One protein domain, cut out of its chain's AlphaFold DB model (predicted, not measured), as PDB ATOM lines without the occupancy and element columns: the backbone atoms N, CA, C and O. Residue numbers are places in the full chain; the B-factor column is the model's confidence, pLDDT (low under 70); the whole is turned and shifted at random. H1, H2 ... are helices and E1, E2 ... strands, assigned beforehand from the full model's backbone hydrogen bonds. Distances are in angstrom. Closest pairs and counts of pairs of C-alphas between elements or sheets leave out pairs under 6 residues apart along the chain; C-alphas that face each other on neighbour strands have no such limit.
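Overview. This is residues 2 to 132 of the 629 residues of the protein "Terminase" of Methylorubrum populi (strain ATCC BAA-705 / NCIMB 13946 / BJ001) (UniProt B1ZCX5). Three crossing helices, H2, H4 and H6, make a core, and a long two-stranded hairpin, E1 and E2, reaches out from it beyond H4. H3 packs slantwise on H2, a short two-stranded pairing of E3 and E4 sits by the end of H3, and the loop with the small helix H5 swings far out from the core. The printed part has 131 residues, with six named helices and four named strands in the order H1, E1, E2, H2, H3, E3, H4, H5, H6, E4; the class is mixed, helices and strands, and both two-stranded sheets are antiparallel. The whole is compact, with a radius of gyration of the C-alphas of 15.9 A, and spans 50 by 45 by 27 A.

Along the chain. One sheet of two strands holds E1, residues 12 to 18, 17.3 A long, and E2, residues 21 to 27, 17.7 A long; C-alpha 12 is at (-4.715, -22.853, -0.543). H1 is residues 3 to 6, beginning at C-alpha 3 (-2.603, -26.121, -15.383). H2 is residues 30 to 43, 20.0 A, and H3, the longest helix, residues 50 to 66, 24.2 A. E3 is residues 73 to 75, H4 residues 77 to 88, 16.3 A, and H5 residues 98 to 101. H6 is residues 110 to 121, 14.8 A, and runs without a residue between into E4, residues 122 to 124, ending at C-alpha 124 (-27.180, -23.936, 0.044).

Arrangement. E1 and E2 form an antiparallel hairpin, with N 14 and O 25 at 2.9 A and N 23 and O 16 at 2.9 A, within hydrogen-bond range. The closest C-alphas of E1 and H4 are those of Leu 14 and Ala 78, 6.8 A apart. H4 and H6 touch at Val 80 and Gly 121, 5.2 A, at a steep tilt of 51 degrees, opposite ways. H2, the hub, touches H6 at Gly 34 and Trp 114, 4.0 A, at a steep tilt of 64 degrees, opposite ways. H2 touches H3 at Cys 38 and Cys 56, 4.7 A, at a steep tilt of 53 degrees, opposite ways. With residues 30 to 31 alone H2 touches H4, about perpendicular at 83 degrees, closest at Pro 31 and Ala 77, 6.1 A. E3 and E4 are antiparallel, N 74 and O 123 being 2.8 A apart; the closest C-alphas of H3 and E3 are those of Ala 66 and Tyr 74, 4.5 A. H1 is close to but not clearly touching H2, at Phe 6 and Ile 33, 7.3 A. H5 touches no helix. In H2, H3, H4 and H6 every O i to N i+4 pair is within hydrogen-bond range; H1 and H5 are too short for such a pair.

Size, cuts and confidence. The two C-alphas farthest apart, those of Arg 70 and Tyr 100, are 50.0 A apart. The printed part has no cut and no long link. The mean pLDDT of the printed part is 93.6; residue 97 alone is under 70.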
ATOM      1  N   ARG A   2      -3.180 -23.392 -19.441       91.50
ATOM      2  CA  ARG A   2      -2.835 -24.731 -18.937       91.50
ATOM      3  C   ARG A   2      -2.692 -24.754 -17.427       91.50
ATOM      4  O   ARG A   2      -2.340 -23.747 -16.820       91.50
ATOM      5  N   ARG A   3      -2.864 -25.931 -16.819       91.94
ATOM      6  CA  ARG A   3      -2.603 -26.121 -15.383       91.94
ATOM      7  C   ARG A   3      -1.175 -25.721 -14.978       91.94
ATOM      8  O   ARG A   3      -0.990 -25.191 -13.881       91.94
ATOM      9  N   ALA A   4      -0.199 -25.930 -15.863       90.50
ATOM     10  CA  ALA A   4       1.206 -25.570 -15.660       90.50
ATOM     11  C   ALA A   4       1.452 -24.052 -15.552       90.50
ATOM     12  O   ALA A   4       2.394 -23.649 -14.878       90.50
ATOM     13  N   ASP A   5       0.578 -23.216 -16.128       92.06
ATOM     14  CA  ASP A   5       0.682 -21.749 -16.046       92.06
ATOM     15  C   ASP A   5       0.487 -21.232 -14.602       92.06
ATOM     16  O   ASP A   5       0.791 -20.083 -14.300       92.06
ATOM     17  N   PHE A   6      -0.010 -22.091 -13.702       94.31
ATOM     18  CA  PHE A   6      -0.262 -21.809 -12.286       94.31
ATOM     19  C   PHE A   6       0.650 -22.628 -11.360       94.31
ATOM     20  O   PHE A   6       0.248 -22.977 -10.248       94.31
ATOM     21  N   ALA A   7       1.844 -23.010 -11.821       88.56
ATOM     22  CA  ALA A   7       2.806 -23.745 -10.995       88.56
ATOM     23  C   ALA A   7       3.281 -22.929  -9.777       88.56
ATOM     24  O   ALA A   7       3.491 -23.501  -8.712       88.56
ATOM     25  N   ASP A   8       3.373 -21.603  -9.924       90.94
ATOM     26  CA  ASP A   8       3.835 -20.678  -8.879       90.94
ATOM     27  C   ASP A   8       2.697 -20.122  -8.000       90.94
ATOM     28  O   ASP A   8       2.931 -19.296  -7.114       90.94
ATOM     29  N   LEU A   9       1.450 -20.544  -8.242       94.06
ATOM     30  CA  LEU A   9       0.311 -20.115  -7.437       94.06
ATOM     31  C   LEU A   9       0.439 -20.685  -6.020       94.06
ATOM     32  O   LEU A   9       0.592 -21.896  -5.841       94.06
ATOM     33  N   ALA A  10       0.368 -19.811  -5.014       95.19
ATOM     34  CA  ALA A  10       0.461 -20.226  -3.619       95.19
ATOM     35  C   ALA A  10      -0.627 -21.266  -3.285       95.19
ATOM     36  O   ALA A  10      -1.768 -21.118  -3.727       95.19
ATOM     37  N   PRO A  11      -0.304 -22.313  -2.504       94.56
ATOM     38  CA  PRO A  11      -1.288 -23.317  -2.139       94.56
ATOM     39  C   PRO A  11      -2.370 -22.719  -1.236       94.56
ATOM     40  O   PRO A  11      -2.098 -21.893  -0.360       94.56
ATOM     41  N   LEU A  12      -3.599 -23.199  -1.405       95.88
ATOM     42  CA  LEU A  12      -4.715 -22.853  -0.543       95.88
ATOM     43  C   LEU A  12      -4.657 -23.695   0.735       95.88
ATOM     44  O   LEU A  12      -4.667 -24.926   0.689       95.88
ATOM     45  N   ARG A  13      -4.618 -23.027   1.889       95.94
ATOM     46  CA  ARG A  13      -4.666 -23.674   3.207       95.94
ATOM     47  C   ARG A  13      -6.103 -23.795   3.680       95.94
ATOM     48  O   ARG A  13      -6.795 -22.787   3.798       95.94
ATOM     49  N   LEU A  14      -6.530 -25.017   3.977       93.75
ATOM     50  CA  LEU A  14      -7.876 -25.307   4.462       93.75
ATOM     51  C   LEU A  14      -7.825 -26.220   5.680       93.75
ATOM     52  O   LEU A  14      -7.075 -27.196   5.703       93.75
ATOM     53  N   ASP A  15      -8.679 -25.934   6.655       90.50
ATOM     54  CA  ASP A  15      -8.932 -26.836   7.771       90.50
ATOM     55  C   ASP A  15      -9.900 -27.930   7.322       90.50
ATOM     56  O   ASP A  15     -11.040 -27.661   6.934       90.50
ATOM     57  N   VAL A  16      -9.439 -29.177   7.362       84.12
ATOM     58  CA  VAL A  16     -10.211 -30.355   6.965       84.12
ATOM     59  C   VAL A  16     -10.389 -31.300   8.142       84.12
ATOM     60  O   VAL A  16      -9.516 -31.431   8.999       84.12
ATOM     61  N   LEU A  17     -11.540 -31.966   8.194       79.06
ATOM     62  CA  LEU A  17     -11.830 -32.973   9.207       79.06
ATOM     63  C   LEU A  17     -11.389 -34.348   8.696       79.06
ATOM     64  O   LEU A  17     -11.977 -34.879   7.758       79.06
ATOM     65  N   ILE A  18     -10.384 -34.939   9.335       76.69
ATOM     66  CA  ILE A  18      -9.874 -36.275   9.014       76.69
ATOM     67  C   ILE A  18     -10.038 -37.146  10.257       76.69
ATOM     68  O   ILE A  18      -9.473 -36.860  11.308       76.69
ATOM     69  N   ASP A  19     -10.873 -38.183  10.153       76.06
ATOM     70  CA  ASP A  19     -11.146 -39.147  11.229       76.06
ATOM     71  C   ASP A  19     -11.464 -38.481  12.589       76.06
ATOM     72  O   ASP A  19     -11.003 -38.899  13.653       76.06
ATOM     73  N   GLY A  20     -12.263 -37.407  12.544       78.06
ATOM     74  CA  GLY A  20     -12.714 -36.662  13.725       78.06
ATOM     75  C   GLY A  20     -11.720 -35.630  14.267       78.06
ATOM     76  O   GLY A  20     -11.997 -35.025  15.302       78.06
ATOM     77  N   LYS A  21     -10.586 -35.403  13.593       85.06
ATOM     78  CA  LYS A  21      -9.598 -34.372  13.942       85.06
ATOM     79  C   LYS A  21      -9.525 -33.301  12.864       85.06
ATOM     80  O   LYS A  21      -9.497 -33.616  11.679       85.06
ATOM     81  N   THR A  22      -9.488 -32.040  13.278       90.75
ATOM     82  CA  THR A  22      -9.256 -30.918  12.366       90.75
ATOM     83  C   THR A  22      -7.763 -30.792  12.092       90.75
ATOM     84  O   THR A  22      -6.974 -30.633  13.023       90.75
ATOM     85  N   GLU A  23      -7.382 -30.860  10.822       91.38
ATOM     86  CA  GLU A  23      -6.015 -30.665  10.349       91.38
ATOM     87  C   GLU A  23      -5.997 -29.585   9.267       91.38
ATOM     88  O   GLU A  23      -6.795 -29.632   8.332       91.38
ATOM     89  N   THR A  24      -5.060 -28.640   9.347       92.81
ATOM     90  CA  THR A  24      -4.808 -27.710   8.242       92.81
ATOM     91  C   THR A  24      -4.012 -28.432   7.156       92.81
ATOM     92  O   THR A  24      -2.911 -28.929   7.406       92.81
ATOM     93  N   ARG A  25      -4.557 -28.496   5.941       91.62
ATOM     94  CA  ARG A  25      -3.915 -29.096   4.766       91.62
ATOM     95  C   ARG A  25      -3.711 -28.047   3.679       91.62
ATOM     96  O   ARG A  25      -4.492 -27.106   3.547       91.62
ATOM     97  N   GLU A  26      -2.643 -28.226   2.913       94.94
ATOM     98  CA  GLU A  26      -2.356 -27.430   1.724       94.94
ATOM     99  C   GLU A  26      -2.896 -28.146   0.492       94.94
ATOM    100  O   GLU A  26      -2.628 -29.330   0.274       94.94
ATOM    101  N   PHE A  27      -3.655 -27.411  -0.309       94.88
ATOM    102  CA  PHE A  27      -4.183 -27.854  -1.586       94.88
ATOM    103  C   PHE A  27      -3.649 -26.952  -2.689       94.88
ATOM    104  O   PHE A  27      -3.305 -25.792  -2.463       94.88
ATOM    105  N   VAL A  28      -3.653 -27.462  -3.915       96.00
ATOM    106  CA  VAL A  28      -3.694 -26.581  -5.082       96.00
ATOM    107  C   VAL A  28      -4.872 -25.619  -4.908       96.00
ATOM    108  O   VAL A  28      -5.969 -26.050  -4.539       96.00
ATOM    109  N   ASP A  29      -4.666 -24.332  -5.189       97.69
ATOM    110  CA  ASP A  29      -5.746 -23.342  -5.179       97.69
ATOM    111  C   ASP A  29      -6.627 -23.487  -6.432       97.69
ATOM    112  O   ASP A  29      -6.619 -22.679  -7.363       97.69
ATOM    113  N   PHE A  30      -7.371 -24.595  -6.476       98.25
ATOM    114  CA  PHE A  30      -8.325 -24.896  -7.534       98.25
ATOM    115  C   PHE A  30      -9.358 -23.766  -7.715       98.25
ATOM    116  O   PHE A  30      -9.598 -23.389  -8.862       98.25
ATOM    117  N   PRO A  31      -9.947 -23.172  -6.654       98.19
ATOM    118  CA  PRO A  31     -10.844 -22.029  -6.814       98.19
ATOM    119  C   PRO A  31     -10.213 -20.847  -7.557       98.19
ATOM    120  O   PRO A  31     -10.836 -20.317  -8.477       98.19
ATOM    121  N   ALA A  32      -8.981 -20.452  -7.217       98.19
ATOM    122  CA  ALA A  32      -8.311 -19.355  -7.909       98.19
ATOM    123  C   ALA A  32      -8.039 -19.683  -9.385       98.19
ATOM    124  O   ALA A  32      -8.279 -18.842 -10.250       98.19
ATOM    125  N   ILE A  33      -7.625 -20.918  -9.700       98.56
ATOM    126  CA  ILE A  33      -7.419 -21.361 -11.090       98.56
ATOM    127  C   ILE A  33      -8.739 -21.330 -11.879       98.56
ATOM    128  O   ILE A  33      -8.786 -20.813 -12.995       98.56
ATOM    129  N   GLY A  34      -9.827 -21.849 -11.299       98.44
ATOM    130  CA  GLY A  34     -11.150 -21.849 -11.927       98.44
ATOM    131  C   GLY A  34     -11.710 -20.438 -12.139       98.44
ATOM    132  O   GLY A  34     -12.304 -20.162 -13.185       98.44
ATOM    133  N   ARG A  35     -11.490 -19.522 -11.183       98.50
ATOM    134  CA  ARG A  35     -11.846 -18.100 -11.319       98.50
ATOM    135  C   ARG A  35     -11.038 -17.432 -12.431       98.50
ATOM    136  O   ARG A  35     -11.635 -16.809 -13.304       98.50
ATOM    137  N   ALA A  36      -9.719 -17.633 -12.455       98.38
ATOM    138  CA  ALA A  36      -8.838 -17.072 -13.476       98.38
ATOM    139  C   ALA A  36      -9.205 -17.550 -14.890       98.38
ATOM    140  O   ALA A  36      -9.169 -16.765 -15.838       98.38
ATOM    141  N   TYR A  37      -9.607 -18.820 -15.045       98.50
ATOM    142  CA  TYR A  37     -10.147 -19.323 -16.312       98.50
ATOM    143  C   TYR A  37     -11.385 -18.530 -16.749       98.50
ATOM    144  O   TYR A  37     -11.436 -18.051 -17.880       98.50
ATOM    145  N   CYS A  38     -12.352 -18.329 -15.845       98.75
ATOM    146  CA  CYS A  38     -13.556 -17.561 -16.160       98.75
ATOM    147  C   CYS A  38     -13.238 -16.122 -16.566       98.75
ATOM    148  O   CYS A  38     -13.797 -15.626 -17.541       98.75
ATOM    149  N   GLU A  39     -12.366 -15.449 -15.814       98.62
ATOM    150  CA  GLU A  39     -11.988 -14.055 -16.059       98.62
ATOM    151  C   GLU A  39     -11.349 -13.895 -17.439       98.62
ATOM    152  O   GLU A  39     -11.754 -13.015 -18.197       98.62
ATOM    153  N   ARG A  40     -10.434 -14.799 -17.810       98.19
ATOM    154  CA  ARG A  40      -9.739 -14.759 -19.106       98.19
ATOM    155  C   ARG A  40     -10.625 -15.148 -20.284       98.19
ATOM    156  O   ARG A  40     -10.481 -14.589 -21.367       98.19
ATOM    157  N   VAL A  41     -11.580 -16.054 -20.081       98.31
ATOM    158  CA  VAL A  41     -12.630 -16.329 -21.074       98.31
ATOM    159  C   VAL A  41     -13.507 -15.092 -21.284       98.31
ATOM    160  O   VAL A  41     -13.788 -14.713 -22.418       98.31
ATOM    161  N   VAL A  42     -13.946 -14.437 -20.204       98.50
ATOM    162  CA  VAL A  42     -14.849 -13.278 -20.286       98.50
ATOM    163  C   VAL A  42     -14.148 -12.037 -20.845       98.50
ATOM    164  O   VAL A  42     -14.802 -11.253 -21.535       98.50
ATOM    165  N   SER A  43     -12.847 -11.864 -20.588       97.81
ATOM    166  CA  SER A  43     -12.037 -10.780 -21.161       97.81
ATOM    167  C   SER A  43     -11.643 -11.015 -22.624       97.81
ATOM    168  O   SER A  43     -11.235 -10.070 -23.298       97.81
ATOM    169  N   GLY A  44     -11.787 -12.246 -23.131       95.19
ATOM    170  CA  GLY A  44     -11.389 -12.637 -24.487       95.19
ATOM    171  C   GLY A  44      -9.909 -13.014 -24.630       95.19
ATOM    172  O   GLY A  44      -9.435 -13.203 -25.749       95.19
ATOM    173  N   GLU A  45      -9.170 -13.137 -23.526       95.25
ATOM    174  CA  GLU A  45      -7.783 -13.620 -23.530       95.25
ATOM    175  C   GLU A  45      -7.669 -15.124 -23.801       95.25
ATOM    176  O   GLU A  45      -6.673 -15.574 -24.370       95.25
ATOM    177  N   GLU A  46      -8.660 -15.907 -23.369       94.12
ATOM    178  CA  GLU A  46      -8.767 -17.329 -23.692       94.12
ATOM    179  C   GLU A  46      -9.806 -17.520 -24.813       94.12
ATOM    180  O   GLU A  46     -10.957 -17.111 -24.639       94.12
ATOM    181  N   PRO A  47      -9.449 -18.151 -25.950       92.38
ATOM    182  CA  PRO A  47     -10.402 -18.416 -27.026       92.38
ATOM    183  C   PRO A  47     -11.572 -19.280 -26.543       92.38
ATOM    184  O   PRO A  47     -11.368 -20.386 -26.045       92.38
ATOM    185  N   ALA A  48     -12.801 -18.797 -26.724       95.12
ATOM    186  CA  ALA A  48     -14.008 -19.482 -26.277       95.12
ATOM    187  C   ALA A  48     -15.221 -19.159 -27.165       95.12
ATOM    188  O   ALA A  48     -15.261 -18.140 -27.856       95.12
ATOM    189  N   GLY A  49     -16.206 -20.059 -27.151       94.69
ATOM    190  CA  GLY A  49     -17.498 -19.860 -27.808       94.69
ATOM    191  C   GLY A  49     -18.422 -19.005 -26.943       94.69
ATOM    192  O   GLY A  49     -18.239 -18.917 -25.723       94.69
ATOM    193  N   ASP A  50     -19.444 -18.407 -27.551       95.31
ATOM    194  CA  ASP A  50     -20.363 -17.475 -26.879       95.31
ATOM    195  C   ASP A  50     -21.054 -18.107 -25.658       95.31
ATOM    196  O   ASP A  50     -21.343 -17.461 -24.651       95.31
ATOM    197  N   GLU A  51     -21.340 -19.401 -25.728       97.50
ATOM    198  CA  GLU A  51     -21.951 -20.219 -24.687       97.50
ATOM    199  C   GLU A  51     -21.020 -20.391 -23.483       97.50
ATOM    200  O   GLU A  51     -21.461 -20.221 -22.347       97.50
ATOM    201  N   ILE A  52     -19.730 -20.660 -23.713       98.44
ATOM    202  CA  ILE A  52     -18.720 -20.764 -22.646       98.44
ATOM    203  C   ILE A  52     -18.446 -19.394 -22.025       98.44
ATOM    204  O   ILE A  52     -18.341 -19.298 -20.802       98.44
ATOM    205  N   ILE A  53     -18.425 -18.323 -22.827       98.44
ATOM    206  CA  ILE A  53     -18.311 -16.945 -22.327       98.44
ATOM    207  C   ILE A  53     -19.482 -16.614 -21.394       98.44
ATOM    208  O   ILE A  53     -19.269 -16.136 -20.276       98.44
ATOM    209  N   ARG A  54     -20.721 -16.906 -21.813       98.44
ATOM    210  CA  ARG A  54     -21.925 -16.726 -20.983       98.44
ATOM    211  C   ARG A  54     -21.876 -17.577 -19.712       98.44
ATOM    212  O   ARG A  54     -22.178 -17.066 -18.633       98.44
ATOM    213  N   ALA A  55     -21.445 -18.834 -19.808       98.75
ATOM    214  CA  ALA A  55     -21.328 -19.733 -18.662       98.75
ATOM    215  C   ALA A  55     -20.282 -19.248 -17.643       98.75
ATOM    216  O   ALA A  55     -20.566 -19.205 -16.445       98.75
ATOM    217  N   CYS A  56     -19.102 -18.821 -18.105       98.81
ATOM    218  CA  CYS A  56     -18.047 -18.261 -17.259       98.81
ATOM    219  C   CYS A  56     -18.496 -16.965 -16.582       98.81
ATOM    220  O   CYS A  56     -18.345 -16.825 -15.367       98.81
ATOM    221  N   ARG A  57     -19.126 -16.052 -17.335       98.69
ATOM    222  CA  ARG A  57     -19.698 -14.814 -16.785       98.69
ATOM    223  C   ARG A  57     -20.716 -15.117 -15.694       98.69
ATOM    224  O   ARG A  57     -20.642 -14.535 -14.619       98.69
ATOM    225  N   ARG A  58     -21.616 -16.073 -15.936       98.31
ATOM    226  CA  ARG A  58     -22.602 -16.514 -14.946       98.31
ATOM    227  C   ARG A  58     -21.940 -17.083 -13.688       98.31
ATOM    228  O   ARG A  58     -22.375 -16.741 -12.594       98.31
ATOM    229  N   THR A  59     -20.886 -17.895 -13.810       98.69
ATOM    230  CA  THR A  59     -20.120 -18.376 -12.645       98.69
ATOM    231  C   THR A  59     -19.528 -17.220 -11.841       98.69
ATOM    232  O   THR A  59     -19.684 -17.214 -10.624       98.69
ATOM    233  N   LEU A  60     -18.901 -16.233 -12.493       98.81
ATOM    234  CA  LEU A  60     -18.357 -15.049 -11.812       98.81
ATOM    235  C   LEU A  60     -19.457 -14.261 -11.090       98.81
ATOM    236  O   LEU A  60     -19.328 -13.983  -9.906       98.81
ATOM    237  N   THR A  61     -20.589 -14.013 -11.753       98.38
ATOM    238  CA  THR A  61     -21.745 -13.351 -11.129       98.38
ATOM    239  C   THR A  61     -22.275 -14.123  -9.919       98.38
ATOM    240  O   THR A  61     -22.663 -13.521  -8.920       98.38
ATOM    241  N   MET A  62     -22.295 -15.456  -9.975       98.38
ATOM    242  CA  MET A  62     -22.693 -16.277  -8.830       98.38
ATOM    243  C   MET A  62     -21.664 -16.236  -7.695       98.38
ATOM    244  O   MET A  62     -22.071 -16.277  -6.536       98.38
ATOM    245  N   LEU A  63     -20.361 -16.144  -7.992       98.69
ATOM    246  CA  LEU A  63     -19.325 -15.942  -6.971       98.69
ATOM    247  C   LEU A  63     -19.536 -14.613  -6.241       98.69
ATOM    248  O   LEU A  63     -19.562 -14.617  -5.015       98.69
ATOM    249  N   ASP A  64     -19.774 -13.525  -6.976       98.50
ATOM    250  CA  ASP A  64     -20.013 -12.202  -6.386       98.50
ATOM    251  C   ASP A  64     -21.297 -12.197  -5.536       98.50
ATOM    252  O   ASP A  64     -21.310 -11.715  -4.404       98.50
ATOM    253  N   ARG A  65     -22.382 -12.814  -6.029       98.19
ATOM    254  CA  ARG A  65     -23.627 -12.993  -5.256       98.19
ATOM    255  C   ARG A  65     -23.398 -13.799  -3.977       98.19
ATOM    256  O   ARG A  65     -23.933 -13.453  -2.932       98.19
ATOM    257  N   ALA A  66     -22.582 -14.850  -4.026       98.12
ATOM    258  CA  ALA A  66     -22.325 -15.712  -2.872       98.12
ATOM    259  C   ALA A  66     -21.665 -14.985  -1.678       98.12
ATOM    260  O   ALA A  66     -21.701 -15.516  -0.558       98.12
ATOM    261  N   GLU A  67     -21.090 -13.798  -1.891       97.50
ATOM    262  CA  GLU A  67     -20.573 -12.928  -0.829       97.50
ATOM    263  C   GLU A  67     -21.694 -12.255  -0.022       97.50
ATOM    264  O   GLU A  67     -21.517 -11.986   1.169       97.50
ATOM    265  N   ASP A  68     -22.875 -12.042  -0.615       97.50
ATOM    266  CA  ASP A  68     -24.028 -11.483   0.088       97.50
ATOM    267  C   ASP A  68     -24.639 -12.542   1.033       97.50
ATOM    268  O   ASP A  68     -25.090 -13.608   0.591       97.50
ATOM    269  N   PRO A  69     -24.706 -12.286   2.354       94.94
ATOM    270  CA  PRO A  69     -25.320 -13.211   3.303       94.94
ATOM    271  C   PRO A  69     -26.830 -13.406   3.088       94.94
ATOM    272  O   PRO A  69     -27.391 -14.351   3.644       94.94
ATOM    273  N   ARG A  70     -27.493 -12.541   2.306       96.25
ATOM    274  CA  ARG A  70     -28.921 -12.647   1.957       96.25
ATOM    275  C   ARG A  70     -29.191 -13.643   0.832       96.25
ATOM    276  O   ARG A  70     -30.323 -14.106   0.708       96.25
ATOM    277  N   GLU A  71     -28.188 -13.977   0.023       97.50
ATOM    278  CA  GLU A  71     -28.337 -14.984  -1.027       97.50
ATOM    279  C   GLU A  71     -28.536 -16.378  -0.405       97.50
ATOM    280  O   GLU A  71     -27.910 -16.706   0.611       97.50
ATOM    281  N   PRO A  72     -29.381 -17.246  -0.994       96.88
ATOM    282  CA  PRO A  72     -29.730 -18.541  -0.411       96.88
ATOM    283  C   PRO A  72     -28.592 -19.572  -0.513       96.88
ATOM    284  O   PRO A  72     -28.739 -20.719  -0.079       96.88
ATOM    285  N   PHE A  73     -27.454 -19.187  -1.084       98.19
ATOM    286  CA  PHE A  73     -26.268 -20.012  -1.235       98.19
ATOM    287  C   PHE A  73     -24.994 -19.238  -0.885       98.19
ATOM    288  O   PHE A  73     -24.990 -18.016  -0.763       98.19
ATOM    289  N   TYR A  74     -23.910 -19.980  -0.699       98.50
ATOM    290  CA  TYR A  74     -22.558 -19.476  -0.492       98.50
ATOM    291  C   TYR A  74     -21.568 -20.296  -1.323       98.50
ATOM    292  O   TYR A  74     -21.898 -21.389  -1.794       98.50
ATOM    293  N   PHE A  75     -20.350 -19.790  -1.489       98.50
ATOM    294  CA  PHE A  75     -19.278 -20.502  -2.171       98.50
ATOM    295  C   PHE A  75     -18.341 -21.176  -1.159       98.50
ATOM    296  O   PHE A  75     -17.926 -20.572  -0.173       98.50
ATOM    297  N   SER A  76     -18.012 -22.446  -1.394       97.44
ATOM    298  CA  SER A  76     -17.193 -23.269  -0.510       97.44
ATOM    299  C   SER A  76     -15.964 -23.804  -1.236       97.44
ATOM    300  O   SER A  76     -16.026 -24.836  -1.904       97.44
ATOM    301  N   ALA A  77     -14.825 -23.141  -1.028       96.81
ATOM    302  CA  ALA A  77     -13.530 -23.585  -1.540       96.81
ATOM    303  C   ALA A  77     -13.183 -25.021  -1.107       96.81
ATOM    304  O   ALA A  77     -12.690 -25.805  -1.911       96.81
ATOM    305  N   ALA A  78     -13.531 -25.402   0.129       94.75
ATOM    306  CA  ALA A  78     -13.272 -26.741   0.656       94.75
ATOM    307  C   ALA A  78     -13.902 -27.858  -0.183       94.75
ATOM    308  O   ALA A  78     -13.235 -28.839  -0.484       94.75
ATOM    309  N   HIS A  79     -15.148 -27.688  -0.629       95.38
ATOM    310  CA  HIS A  79     -15.807 -28.692  -1.463       95.38
ATOM    311  C   HIS A  79     -15.249 -28.760  -2.891       95.38
ATOM    312  O   HIS A  79     -15.362 -29.798  -3.540       95.38
ATOM    313  N   VAL A  80     -14.678 -27.661  -3.393       97.88
ATOM    314  CA  VAL A  80     -13.963 -27.654  -4.676       97.88
ATOM    315  C   VAL A  80     -12.656 -28.423  -4.531       97.88
ATOM    316  O   VAL A  80     -12.394 -29.333  -5.313       97.88
ATOM    317  N   CYS A  81     -11.866 -28.105  -3.503       97.19
ATOM    318  CA  CYS A  81     -10.593 -28.765  -3.238       97.19
ATOM    319  C   CYS A  81     -10.754 -30.256  -2.941       97.19
ATOM    320  O   CYS A  81      -9.958 -31.034  -3.450       97.19
ATOM    321  N   ASP A  82     -11.778 -30.664  -2.188       95.00
ATOM    322  CA  ASP A  82     -12.043 -32.077  -1.884       95.00
ATOM    323  C   ASP A  82     -12.267 -32.897  -3.165       95.00
ATOM    324  O   ASP A  82     -11.571 -33.881  -3.422       95.00
ATOM    325  N   PHE A  83     -13.159 -32.424  -4.045       97.06
ATOM    326  CA  PHE A  83     -13.412 -33.087  -5.322       97.06
ATOM    327  C   PHE A  83     -12.185 -33.072  -6.244       97.06
ATOM    328  O   PHE A  83     -11.804 -34.111  -6.783       97.06
ATOM    329  N   CYS A  84     -11.559 -31.909  -6.445       97.75
ATOM    330  CA  CYS A  84     -10.441 -31.776  -7.379       97.75
ATOM    331  C   CYS A  84      -9.200 -32.547  -6.906       97.75
ATOM    332  O   CYS A  84      -8.551 -33.208  -7.712       97.75
ATOM    333  N   ALA A  85      -8.905 -32.548  -5.602       95.94
ATOM    334  CA  ALA A  85      -7.824 -33.355  -5.045       95.94
ATOM    335  C   ALA A  85      -8.122 -34.853  -5.167       95.94
ATOM    336  O   ALA A  85      -7.236 -35.620  -5.537       95.94
ATOM    337  N   PHE A  86      -9.366 -35.286  -4.922       95.69
ATOM    338  CA  PHE A  86      -9.766 -36.671  -5.182       95.69
ATOM    339  C   PHE A  86      -9.565 -37.053  -6.654       95.69
ATOM    340  O   PHE A  86      -9.058 -38.138  -6.943       95.69
ATOM    341  N   PHE A  87      -9.919 -36.158  -7.577       97.00
ATOM    342  CA  PHE A  87      -9.752 -36.373  -9.010       97.00
ATOM    343  C   PHE A  87      -8.283 -36.575  -9.393       97.00
ATOM    344  O   PHE A  87      -7.961 -37.548 -10.074       97.00
ATOM    345  N   GLU A  88      -7.385 -35.707  -8.925       95.12
ATOM    346  CA  GLU A  88      -5.948 -35.780  -9.239       95.12
ATOM    347  C   GLU A  88      -5.220 -36.937  -8.527       95.12
ATOM    348  O   GLU A  88      -4.084 -37.266  -8.861       95.12
ATOM    349  N   LEU A  89      -5.865 -37.632  -7.581       93.44
ATOM    350  CA  LEU A  89      -5.357 -38.900  -7.037       93.44
ATOM    351  C   LEU A  89      -5.619 -40.099  -7.961       93.44
ATOM    352  O   LEU A  89      -5.038 -41.172  -7.749       93.44
ATOM    353  N   MET A  90      -6.504 -39.948  -8.951       94.19
ATOM    354  CA  MET A  90      -6.855 -41.025  -9.869       94.19
ATOM    355  C   MET A  90      -5.780 -41.182 -10.953       94.19
ATOM    356  O   MET A  90      -5.353 -40.194 -11.551       94.19
ATOM    357  N   PRO A  91      -5.338 -42.415 -11.242       91.75
ATOM    358  CA  PRO A  91      -4.421 -42.671 -12.342       91.75
ATOM    359  C   PRO A  91      -5.097 -42.558 -13.716       91.75
ATOM    360  O   PRO A  91      -6.319 -42.680 -13.856       91.75
ATOM    361  N   HIS A  92      -4.289 -42.369 -14.757       87.25
ATOM    362  CA  HIS A  92      -4.736 -42.502 -16.140       87.25
ATOM    363  C   HIS A  92      -5.096 -43.960 -16.453       87.25
ATOM    364  O   HIS A  92      -4.329 -44.870 -16.157       87.25
ATOM    365  N   ILE A  93      -6.261 -44.185 -17.063       83.44
ATOM    366  CA  ILE A  93      -6.803 -45.532 -17.341       83.44
ATOM    367  C   ILE A  93      -6.478 -45.990 -18.771       83.44
ATOM    368  O   ILE A  93      -6.339 -47.180 -19.037       83.44
ATOM    369  N   GLU A  94      -6.344 -45.040 -19.692       77.12
ATOM    370  CA  GLU A  94      -5.979 -45.283 -21.086       77.12
ATOM    371  C   GLU A  94      -4.551 -44.797 -21.334       77.12
ATOM    372  O   GLU A  94      -4.128 -43.803 -20.742       77.12
ATOM    373  N   SER A  95      -3.818 -45.456 -22.233       70.19
ATOM    374  CA  SER A  95      -2.550 -44.935 -22.759       70.19
ATOM    375  C   SER A  95      -2.748 -43.578 -23.434       70.19
ATOM    376  O   SER A  95      -3.778 -43.322 -24.063       70.19
ATOM    377  N   GLY A  96      -1.755 -42.702 -23.325       72.69
ATOM    378  CA  GLY A  96      -1.832 -41.351 -23.872       72.69
ATOM    379  C   GLY A  96      -0.555 -40.557 -23.637       72.69
ATOM    380  O   GLY A  96       0.483 -41.120 -23.304       72.69
ATOM    381  N   GLU A  97      -0.641 -39.233 -23.788       69.19
ATOM    382  CA  GLU A  97       0.525 -38.346 -23.671       69.19
ATOM    383  C   GLU A  97       1.212 -38.410 -22.301       69.19
ATOM    384  O   GLU A  97       2.414 -38.160 -22.192       69.19
ATOM    385  N   TRP A  98       0.476 -38.823 -21.265       73.62
ATOM    386  CA  TRP A  98       1.004 -38.998 -19.918       73.62
ATOM    387  C   TRP A  98       2.202 -39.967 -19.873       73.62
ATOM    388  O   TRP A  98       3.107 -39.758 -19.066       73.62
ATOM    389  N   GLU A  99       2.274 -40.949 -20.785       76.06
ATOM    390  CA  GLU A  99       3.404 -41.886 -20.907       76.06
ATOM    391  C   GLU A  99       4.722 -41.163 -21.222       76.06
ATOM    392  O   GLU A  99       5.776 -41.562 -20.728       76.06
ATOM    393  N   TYR A 100       4.666 -40.068 -21.986       73.44
ATOM    394  CA  TYR A 100       5.835 -39.240 -22.294       73.44
ATOM    395  C   TYR A 100       6.173 -38.272 -21.158       73.44
ATOM    396  O   TYR A 100       7.346 -38.009 -20.905       73.44
ATOM    397  N   THR A 101       5.158 -37.747 -20.463       73.88
ATOM    398  CA  THR A 101       5.366 -36.843 -19.314       73.88
ATOM    399  C   THR A 101       5.852 -37.573 -18.059       73.88
ATOM    400  O   THR A 101       6.407 -36.951 -17.158       73.88
ATOM    401  N   GLY A 102       5.622 -38.888 -17.980       79.94
ATOM    402  CA  GLY A 102       5.951 -39.722 -16.830       79.94
ATOM    403  C   GLY A 102       5.014 -39.564 -15.626       79.94
ATOM    404  O   GLY A 102       5.217 -40.261 -14.633       79.94
ATOM    405  N   ASN A 103       3.993 -38.697 -15.685       85.69
ATOM    406  CA  ASN A 103       3.007 -38.561 -14.613       85.69
ATOM    407  C   ASN A 103       1.868 -39.579 -14.802       85.69
ATOM    408  O   ASN A 103       1.086 -39.439 -15.737       85.69
ATOM    409  N   PRO A 104       1.720 -40.592 -13.931       86.06
ATOM    410  CA  PRO A 104       0.650 -41.576 -14.066       86.06
ATOM    411  C   PRO A 104      -0.709 -41.054 -13.575       86.06
ATOM    412  O   PRO A 104      -1.704 -41.761 -13.721       86.06
ATOM    413  N   PHE A 105      -0.771 -39.862 -12.972       90.19
ATOM    414  CA  PHE A 105      -1.978 -39.296 -12.372       90.19
ATOM    415  C   PHE A 105      -2.637 -38.245 -13.254       90.19
ATOM    416  O   PHE A 105      -1.962 -37.444 -13.898       90.19
ATOM    417  N   GLN A 106      -3.968 -38.227 -13.213       90.12
ATOM    418  CA  GLN A 106      -4.776 -37.208 -13.866       90.12
ATOM    419  C   GLN A 106      -4.400 -35.820 -13.334       90.12
ATOM    420  O   GLN A 106      -4.211 -35.635 -12.133       90.12
ATOM    421  N   VAL A 107      -4.344 -34.839 -14.229       91.00
ATOM    422  CA  VAL A 107      -4.143 -33.427 -13.892       91.00
ATOM    423  C   VAL A 107      -5.345 -32.664 -14.416       91.00
ATOM    424  O   VAL A 107      -5.689 -32.787 -15.593       91.00
ATOM    425  N   LEU A 108      -6.015 -31.905 -13.549       94.81
ATOM    426  CA  LEU A 108      -7.178 -31.131 -13.961       94.81
ATOM    427  C   LEU A 108      -6.731 -29.866 -14.695       94.81
ATOM    428  O   LEU A 108      -6.015 -29.024 -14.153       94.81
ATOM    429  N   GLU A 109      -7.202 -29.704 -15.930       95.75
ATOM    430  CA  GLU A 109      -7.008 -28.464 -16.680       95.75
ATOM    431  C   GLU A 109      -7.953 -27.355 -16.177       95.75
ATOM    432  O   GLU A 109      -9.040 -27.656 -15.673       95.75
ATOM    433  N   PRO A 110      -7.601 -26.064 -16.336       97.62
ATOM    434  CA  PRO A 110      -8.356 -24.943 -15.763       97.62
ATOM    435  C   PRO A 110      -9.857 -24.923 -16.084       97.62
ATOM    436  O   PRO A 110     -10.657 -24.583 -15.216       97.62
ATOM    437  N   HIS A 111     -10.261 -25.344 -17.287       97.44
ATOM    438  CA  HIS A 111     -11.679 -25.452 -17.642       97.44
ATOM    439  C   HIS A 111     -12.405 -26.538 -16.827       97.44
ATOM    440  O   HIS A 111     -13.502 -26.297 -16.338       97.44
ATOM    441  N   MET A 112     -11.778 -27.699 -16.602       97.69
ATOM    442  CA  MET A 112     -12.342 -28.760 -15.759       97.69
ATOM    443  C   MET A 112     -12.428 -28.297 -14.306       97.69
ATOM    444  O   MET A 112     -13.418 -28.554 -13.622       97.69
ATOM    445  N   ILE A 113     -11.403 -27.579 -13.836       98.56
ATOM    446  CA  ILE A 113     -11.406 -26.976 -12.502       98.56
ATOM    447  C   ILE A 113     -12.577 -26.000 -12.373       98.56
ATOM    448  O   ILE A 113     -13.290 -26.062 -11.380       98.56
ATOM    449  N   TRP A 114     -12.822 -25.146 -13.369       98.69
ATOM    450  CA  TRP A 114     -13.978 -24.247 -13.392       98.69
ATOM    451  C   TRP A 114     -15.315 -24.994 -13.336       98.69
ATOM    452  O   TRP A 114     -16.175 -24.645 -12.522       98.69
ATOM    453  N   GLU A 115     -15.499 -26.024 -14.161       98.69
ATOM    454  CA  GLU A 115     -16.726 -26.821 -14.157       98.69
ATOM    455  C   GLU A 115     -16.991 -27.412 -12.770       98.69
ATOM    456  O   GLU A 115     -18.076 -27.251 -12.210       98.69
ATOM    457  N   PHE A 116     -15.983 -28.043 -12.163       98.56
ATOM    458  CA  PHE A 116     -16.124 -28.650 -10.842       98.56
ATOM    459  C   PHE A 116     -16.166 -27.637  -9.704       98.56
ATOM    460  O   PHE A 116     -16.830 -27.890  -8.697       98.56
ATOM    461  N   MET A 117     -15.548 -26.473  -9.882       98.69
ATOM    462  CA  MET A 117     -15.703 -25.323  -9.003       98.69
ATOM    463  C   MET A 117     -17.162 -24.868  -8.974       98.69
ATOM    464  O   MET A 117     -17.709 -24.668  -7.893       98.69
ATOM    465  N   HIS A 118     -17.830 -24.761 -10.125       98.75
ATOM    466  CA  HIS A 118     -19.248 -24.409 -10.167       98.75
ATOM    467  C   HIS A 118     -20.126 -25.542  -9.615       98.75
ATOM    468  O   HIS A 118     -20.991 -25.316  -8.769       98.75
ATOM    469  N   ILE A 119     -19.904 -26.779 -10.066       98.69
ATOM    470  CA  ILE A 119     -20.737 -27.924  -9.683       98.69
ATOM    471  C   ILE A 119     -20.650 -28.183  -8.175       98.69
ATOM    472  O   ILE A 119     -21.684 -28.379  -7.541       98.69
ATOM    473  N   ASN A 120     -19.451 -28.167  -7.584       98.00
ATOM    474  CA  ASN A 120     -19.238 -28.540  -6.183       98.00
ATOM    475  C   ASN A 120     -19.043 -27.350  -5.234       98.00
ATOM    476  O   ASN A 120     -19.193 -27.532  -4.025       98.00
ATOM    477  N   GLY A 121     -18.712 -26.157  -5.720       98.00
ATOM    478  CA  GLY A 121     -18.395 -25.014  -4.864       98.00
ATOM    479  C   GLY A 121     -19.619 -24.300  -4.305       98.00
ATOM    480  O   GLY A 121     -19.606 -23.913  -3.138       98.00
ATOM    481  N   PHE A 122     -20.699 -24.158  -5.078       98.56
ATOM    482  CA  PHE A 122     -21.908 -23.481  -4.601       98.56
ATOM    483  C   PHE A 122     -22.752 -24.387  -3.699       98.56
ATOM    484  O   PHE A 122     -23.154 -25.493  -4.081       98.56
ATOM    485  N   ARG A 123     -23.034 -23.908  -2.485       98.00
ATOM    486  CA  ARG A 123     -23.708 -24.653  -1.415       98.00
ATOM    487  C   ARG A 123     -24.883 -23.870  -0.853       98.00
ATOM    488  O   ARG A 123     -24.785 -22.666  -0.648       98.00
ATOM    489  N   ARG A 124     -25.995 -24.546  -0.572       97.56
ATOM    490  CA  ARG A 124     -27.180 -23.936   0.044       97.56
ATOM    491  C   ARG A 124     -26.864 -23.513   1.474       97.56
ATOM    492  O   ARG A 124     -26.295 -24.292   2.243       97.56
ATOM    493  N   ARG A 125     -27.256 -22.298   1.860       96.00
ATOM    494  CA  ARG A 125     -27.198 -21.883   3.269       96.00
ATOM    495  C   ARG A 125     -28.209 -22.707   4.077       96.00
ATOM    496  O   ARG A 125     -29.261 -23.087   3.571       96.00
ATOM    497  N   GLY A 126     -27.876 -23.022   5.325       93.25
ATOM    498  CA  GLY A 126     -28.716 -23.823   6.221       93.25
ATOM    499  C   GLY A 126     -28.525 -25.336   6.082       93.25
ATOM    500  O   GLY A 126     -28.303 -25.997   7.090       93.25
ATOM    501  N   THR A 127     -28.561 -25.892   4.864       93.25
ATOM    502  CA  THR A 127     -28.377 -27.346   4.658       93.25
ATOM    503  C   THR A 127     -26.963 -27.743   4.245       93.25
ATOM    504  O   THR A 127     -26.609 -28.913   4.350       93.25
ATOM    505  N   HIS A 128     -26.153 -26.792   3.762       93.31
ATOM    506  CA  HIS A 128     -24.814 -27.024   3.198       93.31
ATOM    507  C   HIS A 128     -24.795 -27.979   1.990       93.31
ATOM    508  O   HIS A 128     -23.737 -28.419   1.538       93.31
ATOM    509  N   GLU A 129     -25.961 -28.285   1.424       94.19
ATOM    510  CA  GLU A 129     -26.079 -29.158   0.265       94.19
ATOM    511  C   GLU A 129     -25.545 -28.496  -0.999       94.19
ATOM    512  O   GLU A 129     -25.577 -27.272  -1.139       94.19
ATOM    513  N   ARG A 130     -25.099 -29.312  -1.957       96.19
ATOM    514  CA  ARG A 130     -24.764 -28.835  -3.303       96.19
ATOM    515  C   ARG A 130     -25.950 -28.074  -3.904       96.19
ATOM    516  O   ARG A 130     -27.072 -28.579  -3.915       96.19
ATOM    517  N   LEU A 131     -25.694 -26.866  -4.407       97.69
ATOM    518  CA  LEU A 131     -26.712 -26.063  -5.084       97.69
ATOM    519  C   LEU A 131     -27.064 -26.660  -6.452       97.69
ATOM    520  O   LEU A 131     -28.245 -26.796  -6.781       97.69
ATOM    521  N   THR A 132     -26.035 -27.038  -7.212       98.31
ATOM    522  CA  THR A 132     -26.140 -27.621  -8.550       98.31
ATOM    523  C   THR A 132     -26.787 -29.004  -8.504       98.31
ATOM    524  O   THR A 132     -26.200 -29.965  -8.004       98.31
TER     525      THR A 132